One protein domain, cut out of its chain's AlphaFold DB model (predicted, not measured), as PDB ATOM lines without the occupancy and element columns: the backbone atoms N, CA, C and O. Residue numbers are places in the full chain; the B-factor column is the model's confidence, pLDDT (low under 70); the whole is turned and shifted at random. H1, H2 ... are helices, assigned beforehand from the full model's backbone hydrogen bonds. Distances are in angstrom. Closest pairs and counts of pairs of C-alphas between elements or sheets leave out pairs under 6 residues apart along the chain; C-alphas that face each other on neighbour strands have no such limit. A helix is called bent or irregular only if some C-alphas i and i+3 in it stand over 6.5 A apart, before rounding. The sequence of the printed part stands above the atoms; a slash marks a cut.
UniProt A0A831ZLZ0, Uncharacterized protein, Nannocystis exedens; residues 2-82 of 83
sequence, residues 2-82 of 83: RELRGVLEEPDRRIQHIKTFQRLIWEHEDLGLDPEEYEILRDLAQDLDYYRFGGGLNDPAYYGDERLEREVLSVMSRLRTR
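What this domain is: This is residues 2 to 82 of the 83 residues of an uncharacterized protein of Nannocystis exedens (UniProt A0A831ZLZ0). Two helical hairpins, H1 with H2 and H3 with H4, pack one over the other with their helices crossed, H2 on H3 and the shorter H1 on H4. H3 and H4 run almost exactly opposite ways side by side, and residues 51 to 64 form a long loop joining them at one end. The printed part has 81 residues with four named helices, in the order H1, H2, H3, H4, no named strand, and the class all helix. It is compact, with a radius of gyration of the C-alphas of 12.7 A, and elongated in outline, spanning 38 by 23 by 22 A.

Where its parts are: H3, residues 35 to 50, measures 24.0 A from C-alpha 35 at (97.762, 123.296, 173.083) to C-alpha 50. H4, residues 65 to 80, measures 22.6 A and ends with C-alpha 80 at (87.323, 133.829, 169.777). H2, residues 11 to 26, measures 23.0 A and is irregular: C-alphas 12 and 15 are 7.9 A apart. H1, residues 2 to 9, measures 10.3 A and begins with C-alpha 2 at (90.573, 130.454, 156.648).

How they stand to each other: H3 and H4 touch as a hairpin, at a shallow tilt of 3 degrees, opposite ways; their closest C-alphas, of Glu 37 and Leu 79, are 6.6 A apart. H3 touches H2 at a steep tilt of 50 degrees, closest at the C-alphas of Gln 22 and Ala 45, 5.1 A. H2 and H1 form a hairpin at a shallow tilt of 25 degrees; the C-alphas of Val 7 and Arg 14 come closest, 4.6 A. H4, with residues 69 to 76 alone, touches H1 at a steep tilt of 42 degrees; the closest C-alphas, of Leu 8 and Glu 69, are 6.4 A apart. H1 and H3 are apart, as are H2 and H4. In H4 every O i to N i+4 pair is within hydrogen-bond range; H1 has 3 of 4, H2 and H3 each 10 of 12.

The domain as a whole: The C-alphas of Gly 32 and Asn 58, the two farthest apart, are 39.1 A from each other. The printed part has no cut. The link from H3 to H4 is long, and residues 55 to 56 and residue 82 have pLDDT under 70.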
ATOM      1  N   ARG A   2      91.181 130.197 157.976       88.19
ATOM      2  CA  ARG A   2      90.573 130.454 156.648       88.19
ATOM      3  C   ARG A   2      89.675 129.311 156.153       88.19
ATOM      4  O   ARG A   2      88.583 129.576 155.676       88.19
ATOM      5  N   GLU A   3      90.115 128.065 156.316       93.38
ATOM      6  CA  GLU A   3      89.361 126.905 155.823       93.38
ATOM      7  C   GLU A   3      88.008 126.728 156.524       93.38
ATOM      8  O   GLU A   3      87.008 126.495 155.858       93.38
ATOM      9  N   LEU A   4      87.935 126.943 157.843       93.62
ATOM     10  CA  LEU A   4      86.665 126.889 158.583       93.62
ATOM     11  C   LEU A   4      85.663 127.937 158.090       93.62
ATOM     12  O   LEU A   4      84.474 127.662 157.978       93.62
ATOM     13  N   ARG A   5      86.151 129.126 157.731       94.38
ATOM     14  CA  ARG A   5      85.324 130.149 157.092       94.38
ATOM     15  C   ARG A   5      84.835 129.690 155.713       94.38
ATOM     16  O   ARG A   5      83.650 129.819 155.426       94.38
ATOM     17  N   GLY A   6      85.718 129.104 154.906       95.38
ATOM     18  CA  GLY A   6      85.367 128.551 153.594       95.38
ATOM     19  C   GLY A   6      84.296 127.456 153.660       95.38
ATOM     20  O   GLY A   6      83.421 127.406 152.803       95.38
ATOM     21  N   VAL A   7      84.278 126.632 154.716       95.06
ATOM     22  CA  VAL A   7      83.206 125.637 154.944       95.06
ATOM     23  C   VAL A   7      81.813 126.282 155.002       95.06
ATOM     24  O   VAL A   7      80.846 125.704 154.491       95.06
ATOM     25  N   LEU A   8      81.717 127.469 155.605       94.44
ATOM     26  CA  LEU A   8      80.469 128.216 155.769       94.44
ATOM     27  C   LEU A   8      80.129 129.067 154.536       94.44
ATOM     28  O   LEU A   8      78.967 129.153 154.153       94.44
ATOM     29  N   GLU A   9      81.131 129.703 153.930       95.62
ATOM     30  CA  GLU A   9      80.942 130.733 152.898       95.62
ATOM     31  C   GLU A   9      80.988 130.180 151.458       95.62
ATOM     32  O   GLU A   9      80.422 130.795 150.555       95.62
ATOM     33  N   GLU A  10      81.602 129.011 151.226       95.00
ATOM     34  CA  GLU A  10      81.765 128.396 149.896       95.00
ATOM     35  C   GLU A  10      81.193 126.952 149.857       95.00
ATOM     36  O   GLU A  10      81.963 125.987 149.790       95.00
ATOM     37  N   PRO A  11      79.853 126.747 149.865       89.00
ATOM     38  CA  PRO A  11      79.235 125.413 149.915       89.00
ATOM     39  C   PRO A  11      79.707 124.461 148.807       89.00
ATOM     40  O   PRO A  11      79.974 123.290 149.070       89.00
ATOM     41  N   ASP A  12      79.911 124.979 147.593       92.06
ATOM     42  CA  ASP A  12      80.395 124.203 146.441       92.06
ATOM     43  C   ASP A  12      81.829 123.676 146.625       92.06
ATOM     44  O   ASP A  12      82.244 122.716 145.974       92.06
ATOM     45  N   ARG A  13      82.606 124.293 147.523       94.25
ATOM     46  CA  ARG A  13      83.994 123.922 147.849       94.25
ATOM     47  C   ARG A  13      84.155 123.400 149.268       94.25
ATOM     48  O   ARG A  13      85.268 123.109 149.700       94.25
ATOM     49  N   ARG A  14      83.057 123.203 149.989       93.00
ATOM     50  CA  ARG A  14      83.029 122.760 151.385       93.00
ATOM     51  C   ARG A  14      83.902 121.539 151.651       93.00
ATOM     52  O   ARG A  14      84.728 121.552 152.557       93.00
ATOM     53  N   ILE A  15      83.789 120.512 150.810       94.62
ATOM     54  CA  ILE A  15      84.604 119.294 150.918       94.62
ATOM     55  C   ILE A  15      86.102 119.592 150.759       94.62
ATOM     56  O   ILE A  15      86.928 118.980 151.435       94.62
ATOM     57  N   GLN A  16      86.473 120.529 149.884       95.94
ATOM     58  CA  GLN A  16      87.865 120.938 149.706       95.94
ATOM     59  C   GLN A  16      88.393 121.665 150.947       95.94
ATOM     60  O   GLN A  16      89.504 121.368 151.391       95.94
ATOM     61  N   HIS A  17      87.599 122.563 151.530       97.19
ATOM     62  CA  HIS A  17      87.960 123.258 152.766       97.19
ATOM     63  C   HIS A  17      88.121 122.293 153.941       97.19
ATOM     64  O   HIS A  17      89.120 122.369 154.649       97.19
ATOM     65  N   ILE A  18      87.206 121.330 154.097       95.75
ATOM     66  CA  ILE A  18      87.292 120.288 155.133       95.75
ATOM     67  C   ILE A  18      88.588 119.491 154.993       95.75
ATOM     68  O   ILE A  18      89.349 119.388 155.949       95.75
ATOM     69  N   LYS A  19      88.887 118.985 153.791       95.62
ATOM     70  CA  LYS A  19      90.112 118.209 153.549       95.62
ATOM     71  C   LYS A  19      91.375 119.020 153.809       95.62
ATOM     72  O   LYS A  19      92.325 118.509 154.394       95.62
ATOM     73  N   THR A  20      91.385 120.277 153.371       95.62
ATOM     74  CA  THR A  20      92.523 121.175 153.589       95.62
ATOM     75  C   THR A  20      92.707 121.427 155.081       95.62
ATOM     76  O   THR A  20      93.812 121.270 155.583       95.62
ATOM     77  N   PHE A  21      91.626 121.725 155.803       95.69
ATOM     78  CA  PHE A  21      91.632 121.879 157.254       95.69
ATOM     79  C   PHE A  21      92.164 120.633 157.972       95.69
ATOM     80  O   PHE A  21      93.119 120.746 158.734       95.69
ATOM     81  N   GLN A  22      91.600 119.454 157.702       95.62
ATOM     82  CA  GLN A  22      92.026 118.201 158.330       95.62
ATOM     83  C   GLN A  22      93.511 117.930 158.086       95.62
ATOM     84  O   GLN A  22      94.221 117.558 159.013       95.62
ATOM     85  N   ARG A  23      94.009 118.183 156.869       94.94
ATOM     86  CA  ARG A  23      95.437 118.051 156.562       94.94
ATOM     87  C   ARG A  23      96.300 118.963 157.436       94.94
ATOM     88  O   ARG A  23      97.260 118.475 158.015       94.94
ATOM     89  N   LEU A  24      95.946 120.248 157.561       92.81
ATOM     90  CA  LEU A  24      96.693 121.209 158.390       92.81
ATOM     91  C   LEU A  24      96.816 120.735 159.844       92.81
ATOM     92  O   LEU A  24      97.865 120.894 160.462       92.81
ATOM     93  N   ILE A  25      95.741 120.151 160.378       93.88
ATOM     94  CA  ILE A  25      95.715 119.617 161.740       93.88
ATOM     95  C   ILE A  25      96.550 118.337 161.844       93.88
ATOM     96  O   ILE A  25      97.417 118.244 162.705       93.88
ATOM     97  N   TRP A  26      96.338 117.359 160.962       92.88
ATOM     98  CA  TRP A  26      97.003 116.054 161.056       92.88
ATOM     99  C   TRP A  26      98.489 116.074 160.719       92.88
ATOM    100  O   TRP A  26      99.249 115.296 161.292       92.88
ATOM    101  N   GLU A  27      98.919 116.958 159.823       91.19
ATOM    102  CA  GLU A  27     100.332 117.101 159.464       91.19
ATOM    103  C   GLU A  27     101.114 117.959 160.471       91.19
ATOM    104  O   GLU A  27     102.308 118.168 160.276       91.19
ATOM    105  N   HIS A  28     100.476 118.402 161.569       72.81
ATOM    106  CA  HIS A  28     101.083 119.253 162.595       72.81
ATOM    107  C   HIS A  28     101.843 120.437 161.981       72.81
ATOM    108  O   HIS A  28     102.965 120.744 162.392       72.81
ATOM    109  N   GLU A  29     101.253 121.097 160.976       70.62
ATOM    110  CA  GLU A  29     101.824 122.356 160.505       70.62
ATOM    111  C   GLU A  29     101.945 123.310 161.705       70.62
ATOM    112  O   GLU A  29     101.105 123.296 162.608       70.62
ATOM    113  N   ASP A  30     103.018 124.101 161.765       74.25
ATOM    114  CA  ASP A  30     103.189 125.080 162.839       74.25
ATOM    115  C   ASP A  30     102.143 126.189 162.667       74.25
ATOM    116  O   ASP A  30     102.328 127.164 161.938       74.25
ATOM    117  N   LEU A  31     100.983 125.975 163.287       80.06
ATOM    118  CA  LEU A  31      99.834 126.868 163.214       80.06
ATOM    119  C   LEU A  31      99.938 128.020 164.224       80.06
ATOM    120  O   LEU A  31      99.045 128.868 164.249       80.06
ATOM    121  N   GLY A  32     100.995 128.057 165.050       83.88
ATOM    122  CA  GLY A  32     101.153 129.041 166.123       83.88
ATOM    123  C   GLY A  32     100.030 128.999 167.163       83.88
ATOM    124  O   GLY A  32      99.736 130.027 167.766       83.88
ATOM    125  N   LEU A  33      99.378 127.843 167.320       85.12
ATOM    126  CA  LEU A  33      98.263 127.629 168.243       85.12
ATOM    127  C   LEU A  33      98.775 127.178 169.605       85.12
ATOM    128  O   LEU A  33      99.756 126.431 169.690       85.12
ATOM    129  N   ASP A  34      98.078 127.574 170.663       89.75
ATOM    130  CA  ASP A  34      98.309 126.963 171.966       89.75
ATOM    131  C   ASP A  34      97.775 125.508 172.010       89.75
ATOM    132  O   ASP A  34      97.012 125.084 171.131       89.75
ATOM    133  N   PRO A  35      98.190 124.691 173.001       90.06
ATOM    134  CA  PRO A  35      97.762 123.296 173.083       90.06
ATOM    135  C   PRO A  35      96.241 123.099 173.168       90.06
ATOM    136  O   PRO A  35      95.734 122.124 172.621       90.06
ATOM    137  N   GLU A  36      95.510 124.005 173.822       90.62
ATOM    138  CA  GLU A  36      94.057 123.900 173.981       90.62
ATOM    139  C   GLU A  36      93.341 124.253 172.669       90.62
ATOM    140  O   GLU A  36      92.421 123.550 172.247       90.62
ATOM    141  N   GLU A  37      93.784 125.300 171.972       91.75
ATOM    142  CA  GLU A  37      93.300 125.645 170.634       91.75
ATOM    143  C   GLU A  37      93.538 124.509 169.638       91.75
ATOM    144  O   GLU A  37      92.651 124.181 168.841       91.75
ATOM    145  N   TYR A  38      94.717 123.885 169.700       91.94
ATOM    146  CA  TYR A  38      95.035 122.729 168.873       91.94
ATOM    147  C   TYR A  38      94.096 121.555 169.167       91.94
ATOM    148  O   TYR A  38      93.558 120.974 168.227       91.94
ATOM    149  N   GLU A  39      93.833 121.235 170.439       93.25
ATOM    150  CA  GLU A  39      92.878 120.184 170.816       93.25
ATOM    151  C   GLU A  39      91.465 120.464 170.292       93.25
ATOM    152  O   GLU A  39      90.854 119.585 169.688       93.25
ATOM    153  N   ILE A  40      90.974 121.701 170.410       94.19
ATOM    154  CA  ILE A  40      89.655 122.091 169.882       94.19
ATOM    155  C   ILE A  40      89.565 121.839 168.373       94.19
ATOM    156  O   ILE A  40      88.557 121.328 167.875       94.19
ATOM    157  N   LEU A  41      90.597 122.232 167.625       94.69
ATOM    158  CA  LEU A  41      90.626 122.025 166.181       94.69
ATOM    159  C   LEU A  41      90.808 120.550 165.815       94.69
ATOM    160  O   LEU A  41      90.265 120.105 164.803       94.69
ATOM    161  N   ARG A  42      91.536 119.793 166.635       95.19
ATOM    162  CA  ARG A  42      91.732 118.354 166.481       95.19
ATOM    163  C   ARG A  42      90.433 117.577 166.636       95.19
ATOM    164  O   ARG A  42      90.144 116.730 165.792       95.19
ATOM    165  N   ASP A  43      89.642 117.905 167.651       96.12
ATOM    166  CA  ASP A  43      88.326 117.304 167.868       96.12
ATOM    167  C   ASP A  43      87.412 117.560 166.667       96.12
ATOM    168  O   ASP A  43      86.826 116.629 166.116       96.12
ATOM    169  N   LEU A  44      87.380 118.804 166.171       96.75
ATOM    170  CA  LEU A  44      86.617 119.131 164.968       96.75
ATOM    171  C   LEU A  44      87.111 118.342 163.750       96.75
ATOM    172  O   LEU A  44      86.304 117.831 162.980       96.75
ATOM    173  N   ALA A  45      88.427 118.240 163.548       96.50
ATOM    174  CA  ALA A  45      88.992 117.497 162.425       96.50
ATOM    175  C   ALA A  45      88.577 116.021 162.451       96.50
ATOM    176  O   ALA A  45      88.330 115.452 161.389       96.50
ATOM    177  N   GLN A  46      88.456 115.431 163.641       96.06
ATOM    178  CA  GLN A  46      87.953 114.073 163.829       96.06
ATOM    179  C   GLN A  46      86.442 113.977 163.570       96.06
ATOM    180  O   GLN A  46      85.994 113.071 162.868       96.06
ATOM    181  N   ASP A  47      85.645 114.918 164.076       95.50
ATOM    182  CA  ASP A  47      84.198 114.939 163.837       95.50
ATOM    183  C   ASP A  47      83.864 115.072 162.345       95.50
ATOM    184  O   ASP A  47      82.872 114.518 161.867       95.50
ATOM    185  N   LEU A  48      84.688 115.784 161.575       95.50
ATOM    186  CA  LEU A  48      84.506 115.971 160.133       95.50
ATOM    187  C   LEU A  48      84.628 114.679 159.310       95.50
ATOM    188  O   LEU A  48      84.108 114.639 158.194       95.50
ATOM    189  N   ASP A  49      85.195 113.598 159.854       94.00
ATOM    190  CA  ASP A  49      85.205 112.286 159.183       94.00
ATOM    191  C   ASP A  49      83.796 111.686 159.036       94.00
ATOM    192  O   ASP A  49      83.533 110.886 158.131       94.00
ATOM    193  N   TYR A  50      82.863 112.124 159.886       93.44
ATOM    194  CA  TYR A  50      81.460 111.719 159.871       93.44
ATOM    195  C   TYR A  50      80.570 112.659 159.045       93.44
ATOM    196  O   TYR A  50      79.355 112.463 158.963       93.44
ATOM    197  N   TYR A  51      81.138 113.668 158.387       93.62
ATOM    198  CA  TYR A  51      80.377 114.530 157.493       93.62
ATOM    199  C   TYR A  51      80.112 113.861 156.129       93.62
ATOM    200  O   TYR A  51      80.988 113.241 155.511       93.62
ATOM    201  N   ARG A  52      78.889 114.030 155.612       88.62
ATOM    202  CA  ARG A  52      78.494 113.647 154.248       88.62
ATOM    203  C   ARG A  52      77.749 114.793 153.565       88.62
ATOM    204  O   ARG A  52      76.765 115.308 154.086       88.62
ATOM    205  N   PHE A  53      78.211 115.152 152.368       82.19
ATOM    206  CA  PHE A  53      77.564 116.148 151.517       82.19
ATOM    207  C   PHE A  53      76.415 115.522 150.721       82.19
ATOM    208  O   PHE A  53      76.636 114.522 150.041       82.19
ATOM    209  N   GLY A  54      75.235 116.154 150.758       70.56
ATOM    210  CA  GLY A  54      74.098 115.868 149.879       70.56
ATOM    211  C   GLY A  54      73.426 114.494 150.058       70.56
ATOM    212  O   GLY A  54      73.979 113.464 149.698       70.56
ATOM    213  N   GLY A  55      72.159 114.498 150.487       60.06
ATOM    214  CA  GLY A  55      71.250 113.347 150.388       60.06
ATOM    215  C   GLY A  55      71.319 112.330 151.539       60.06
ATOM    216  O   GLY A  55      72.387 111.883 151.932       60.06
ATOM    217  N   GLY A  56      70.131 111.973 152.048       60.69
ATOM    218  CA  GLY A  56      69.807 110.850 152.943       60.69
ATOM    219  C   GLY A  56      70.933 110.277 153.804       60.69
ATOM    220  O   GLY A  56      71.628 109.350 153.388       60.69
ATOM    221  N   LEU A  57      71.032 110.744 155.049       71.88
ATOM    222  CA  LEU A  57      71.807 110.065 156.087       71.88
ATOM    223  C   LEU A  57      71.111 108.739 156.420       71.88
ATOM    224  O   LEU A  57      70.215 108.684 157.255       71.88
ATOM    225  N   ASN A  58      71.484 107.672 155.717       71.00
ATOM    226  CA  ASN A  58      70.959 106.330 155.986       71.00
ATOM    227  C   ASN A  58      71.651 105.669 157.188       71.00
ATOM    228  O   ASN A  58      71.172 104.657 157.692       71.00
ATOM    229  N   ASP A  59      72.768 106.241 157.637       79.75
ATOM    230  CA  ASP A  59      73.544 105.785 158.782       79.75
ATOM    231  C   ASP A  59      73.602 106.915 159.832       79.75
ATOM    232  O   ASP A  59      74.048 108.022 159.508       79.75
ATOM    233  N   PRO A  60      73.141 106.661 161.075       82.38
ATOM    234  CA  PRO A  60      73.073 107.660 162.141       82.38
ATOM    235  C   PRO A  60      74.445 108.147 162.627       82.38
ATOM    236  O   PRO A  60      74.501 109.147 163.344       82.38
ATOM    237  N   ALA A  61      75.539 107.470 162.265       84.50
ATOM    238  CA  ALA A  61      76.887 107.936 162.562       84.50
ATOM    239  C   ALA A  61      77.253 109.195 161.763       84.50
ATOM    240  O   ALA A  61      78.092 109.967 162.215       84.50
ATOM    241  N   TYR A  62      76.628 109.417 160.602       88.25
ATOM    242  CA  TYR A  62      76.954 110.540 159.728       88.25
ATOM    243  C   TYR A  62      76.035 111.737 159.946       88.25
ATOM    244  O   TYR A  62      74.887 111.612 160.377       88.25
ATOM    245  N   TYR A  63      76.526 112.916 159.577       90.69
ATOM    246  CA  TYR A  63      75.744 114.143 159.592       90.69
ATOM    247  C   TYR A  63      75.905 114.970 158.318       90.69
ATOM    248  O   TYR A  63      76.881 114.847 157.580       90.69
ATOM    249  N   GLY A  64      74.902 115.810 158.067       92.62
ATOM    250  CA  GLY A  64      74.825 116.682 156.901       92.62
ATOM    251  C   GLY A  64      75.094 118.147 157.233       92.62
ATOM    252  O   GLY A  64      75.565 118.500 158.316       92.62
ATOM    253  N   ASP A  65      74.742 119.001 156.282       91.56
ATOM    254  CA  ASP A  65      75.133 120.410 156.239       91.56
ATOM    255  C   ASP A  65      74.730 121.222 157.476       91.56
ATOM    256  O   ASP A  65      75.556 121.945 158.026       91.56
ATOM    257  N   GLU A  66      73.509 121.047 157.985       90.88
ATOM    258  CA  GLU A  66      73.050 121.808 159.156       90.88
ATOM    259  C   GLU A  66      73.885 121.539 160.412       90.88
ATOM    260  O   GLU A  66      74.161 122.450 161.193       90.88
ATOM    261  N   ARG A  67      74.271 120.278 160.652       93.00
ATOM    262  CA  ARG A  67      75.107 119.954 161.813       93.00
ATOM    263  C   ARG A  67      76.528 120.444 161.587       93.00
ATOM    264  O   ARG A  67      77.073 121.047 162.502       93.00
ATOM    265  N   LEU A  68      77.076 120.256 160.389       94.75
ATOM    266  CA  LEU A  68      78.401 120.761 160.039       94.75
ATOM    267  C   LEU A  68      78.539 122.254 160.361       94.75
ATOM    268  O   LEU A  68      79.482 122.655 161.039       94.75
ATOM    269  N   GLU A  69      77.589 123.072 159.912       94.94
ATOM    270  CA  GLU A  69      77.628 124.519 160.136       94.94
ATOM    271  C   GLU A  69      77.593 124.868 161.628       94.94
ATOM    272  O   GLU A  69      78.340 125.740 162.074       94.94
ATOM    273  N   ARG A  70      76.791 124.147 162.428       95.44
ATOM    274  CA  ARG A  70      76.750 124.326 163.889       95.44
ATOM    275  C   ARG A  70      78.077 123.980 164.561       95.44
ATOM    276  O   ARG A  70      78.530 124.765 165.393       95.44
ATOM    277  N   GLU A  71      78.691 122.851 164.211       95.44
ATOM    278  CA  GLU A  71      79.977 122.436 164.796       95.44
ATOM    279  C   GLU A  71      81.075 123.461 164.467       95.44
ATOM    280  O   GLU A  71      81.787 123.931 165.357       95.44
ATOM    281  N   VAL A  72      81.152 123.903 163.204       95.94
ATOM    282  CA  VAL A  72      82.142 124.902 162.769       95.94
ATOM    283  C   VAL A  72      81.935 126.243 163.475       95.94
ATOM    284  O   VAL A  72      82.895 126.818 163.991       95.94
ATOM    285  N   LEU A  73      80.697 126.741 163.556       95.62
ATOM    286  CA  LEU A  73      80.393 127.991 164.264       95.62
ATOM    287  C   LEU A  73      80.710 127.898 165.763       95.62
ATOM    288  O   LEU A  73      81.262 128.842 166.334       95.62
ATOM    289  N   SER A  74      80.397 126.762 166.391       94.94
ATOM    290  CA  SER A  74      80.704 126.495 167.800       94.94
ATOM    291  C   SER A  74      82.208 126.576 168.063       94.94
ATOM    292  O   SER A  74      82.653 127.314 168.947       94.94
ATOM    293  N   VAL A  75      83.013 125.902 167.240       94.75
ATOM    294  CA  VAL A  75      84.477 125.923 167.337       94.75
ATOM    295  C   VAL A  75      85.036 127.326 167.112       94.75
ATOM    296  O   VAL A  75      85.827 127.805 167.926       94.75
ATOM    297  N   MET A  76      84.577 128.040 166.081       92.69
ATOM    298  CA  MET A  76      85.007 129.422 165.835       92.69
ATOM    299  C   MET A  76      84.688 130.358 167.015       92.69
ATOM    300  O   MET A  76      85.481 131.249 167.323       92.69
ATOM    301  N   SER A  77      83.559 130.149 167.697       92.50
ATOM    302  CA  SER A  77      83.189 130.897 168.906       92.50
ATOM    303  C   SER A  77      84.101 130.570 170.097       92.50
ATOM    304  O   SER A  77      84.588 131.477 170.782       92.50
ATOM    305  N   ARG A  78      84.408 129.281 170.315       90.88
ATOM    306  CA  ARG A  78      85.315 128.818 171.386       90.88
ATOM    307  C   ARG A  78      86.720 129.404 171.254       90.88
ATOM    308  O   ARG A  78      87.303 129.755 172.275       90.88
ATOM    309  N   LEU A  79      87.214 129.538 170.022       89.31
ATOM    310  CA  LEU A  79      88.515 130.147 169.725       89.31
ATOM    311  C   LEU A  79      88.506 131.666 169.957       89.31
ATOM    312  O   LEU A  79      89.448 132.213 170.514       89.31
ATOM    313  N   ARG A  80      87.419 132.366 169.599       85.00
ATOM    314  CA  ARG A  80      87.323 133.829 169.777       85.00
ATOM    315  C   ARG A  80      87.217 134.255 171.241       85.00
ATOM    316  O   ARG A  80      87.720 135.308 171.600       85.00
ATOM    317  N   THR A  81      86.538 133.477 172.080       75.56
ATOM    318  CA  THR A  81      86.347 133.829 173.502       75.56
ATOM    319  C   THR A  81      87.639 133.699 174.328       75.56
ATOM    320  O   THR A  81      87.639 134.013 175.514       75.56
ATOM    321  N   ARG A  82      88.728 133.215 173.718       60.66
ATOM    322  CA  ARG A  82      90.030 132.990 174.358       60.66
ATOM    323  C   ARG A  82      91.128 133.968 173.910       60.66
ATOM    324  O   ARG A  82      92.219 133.909 174.464       60.66
TER     325      ARG A  82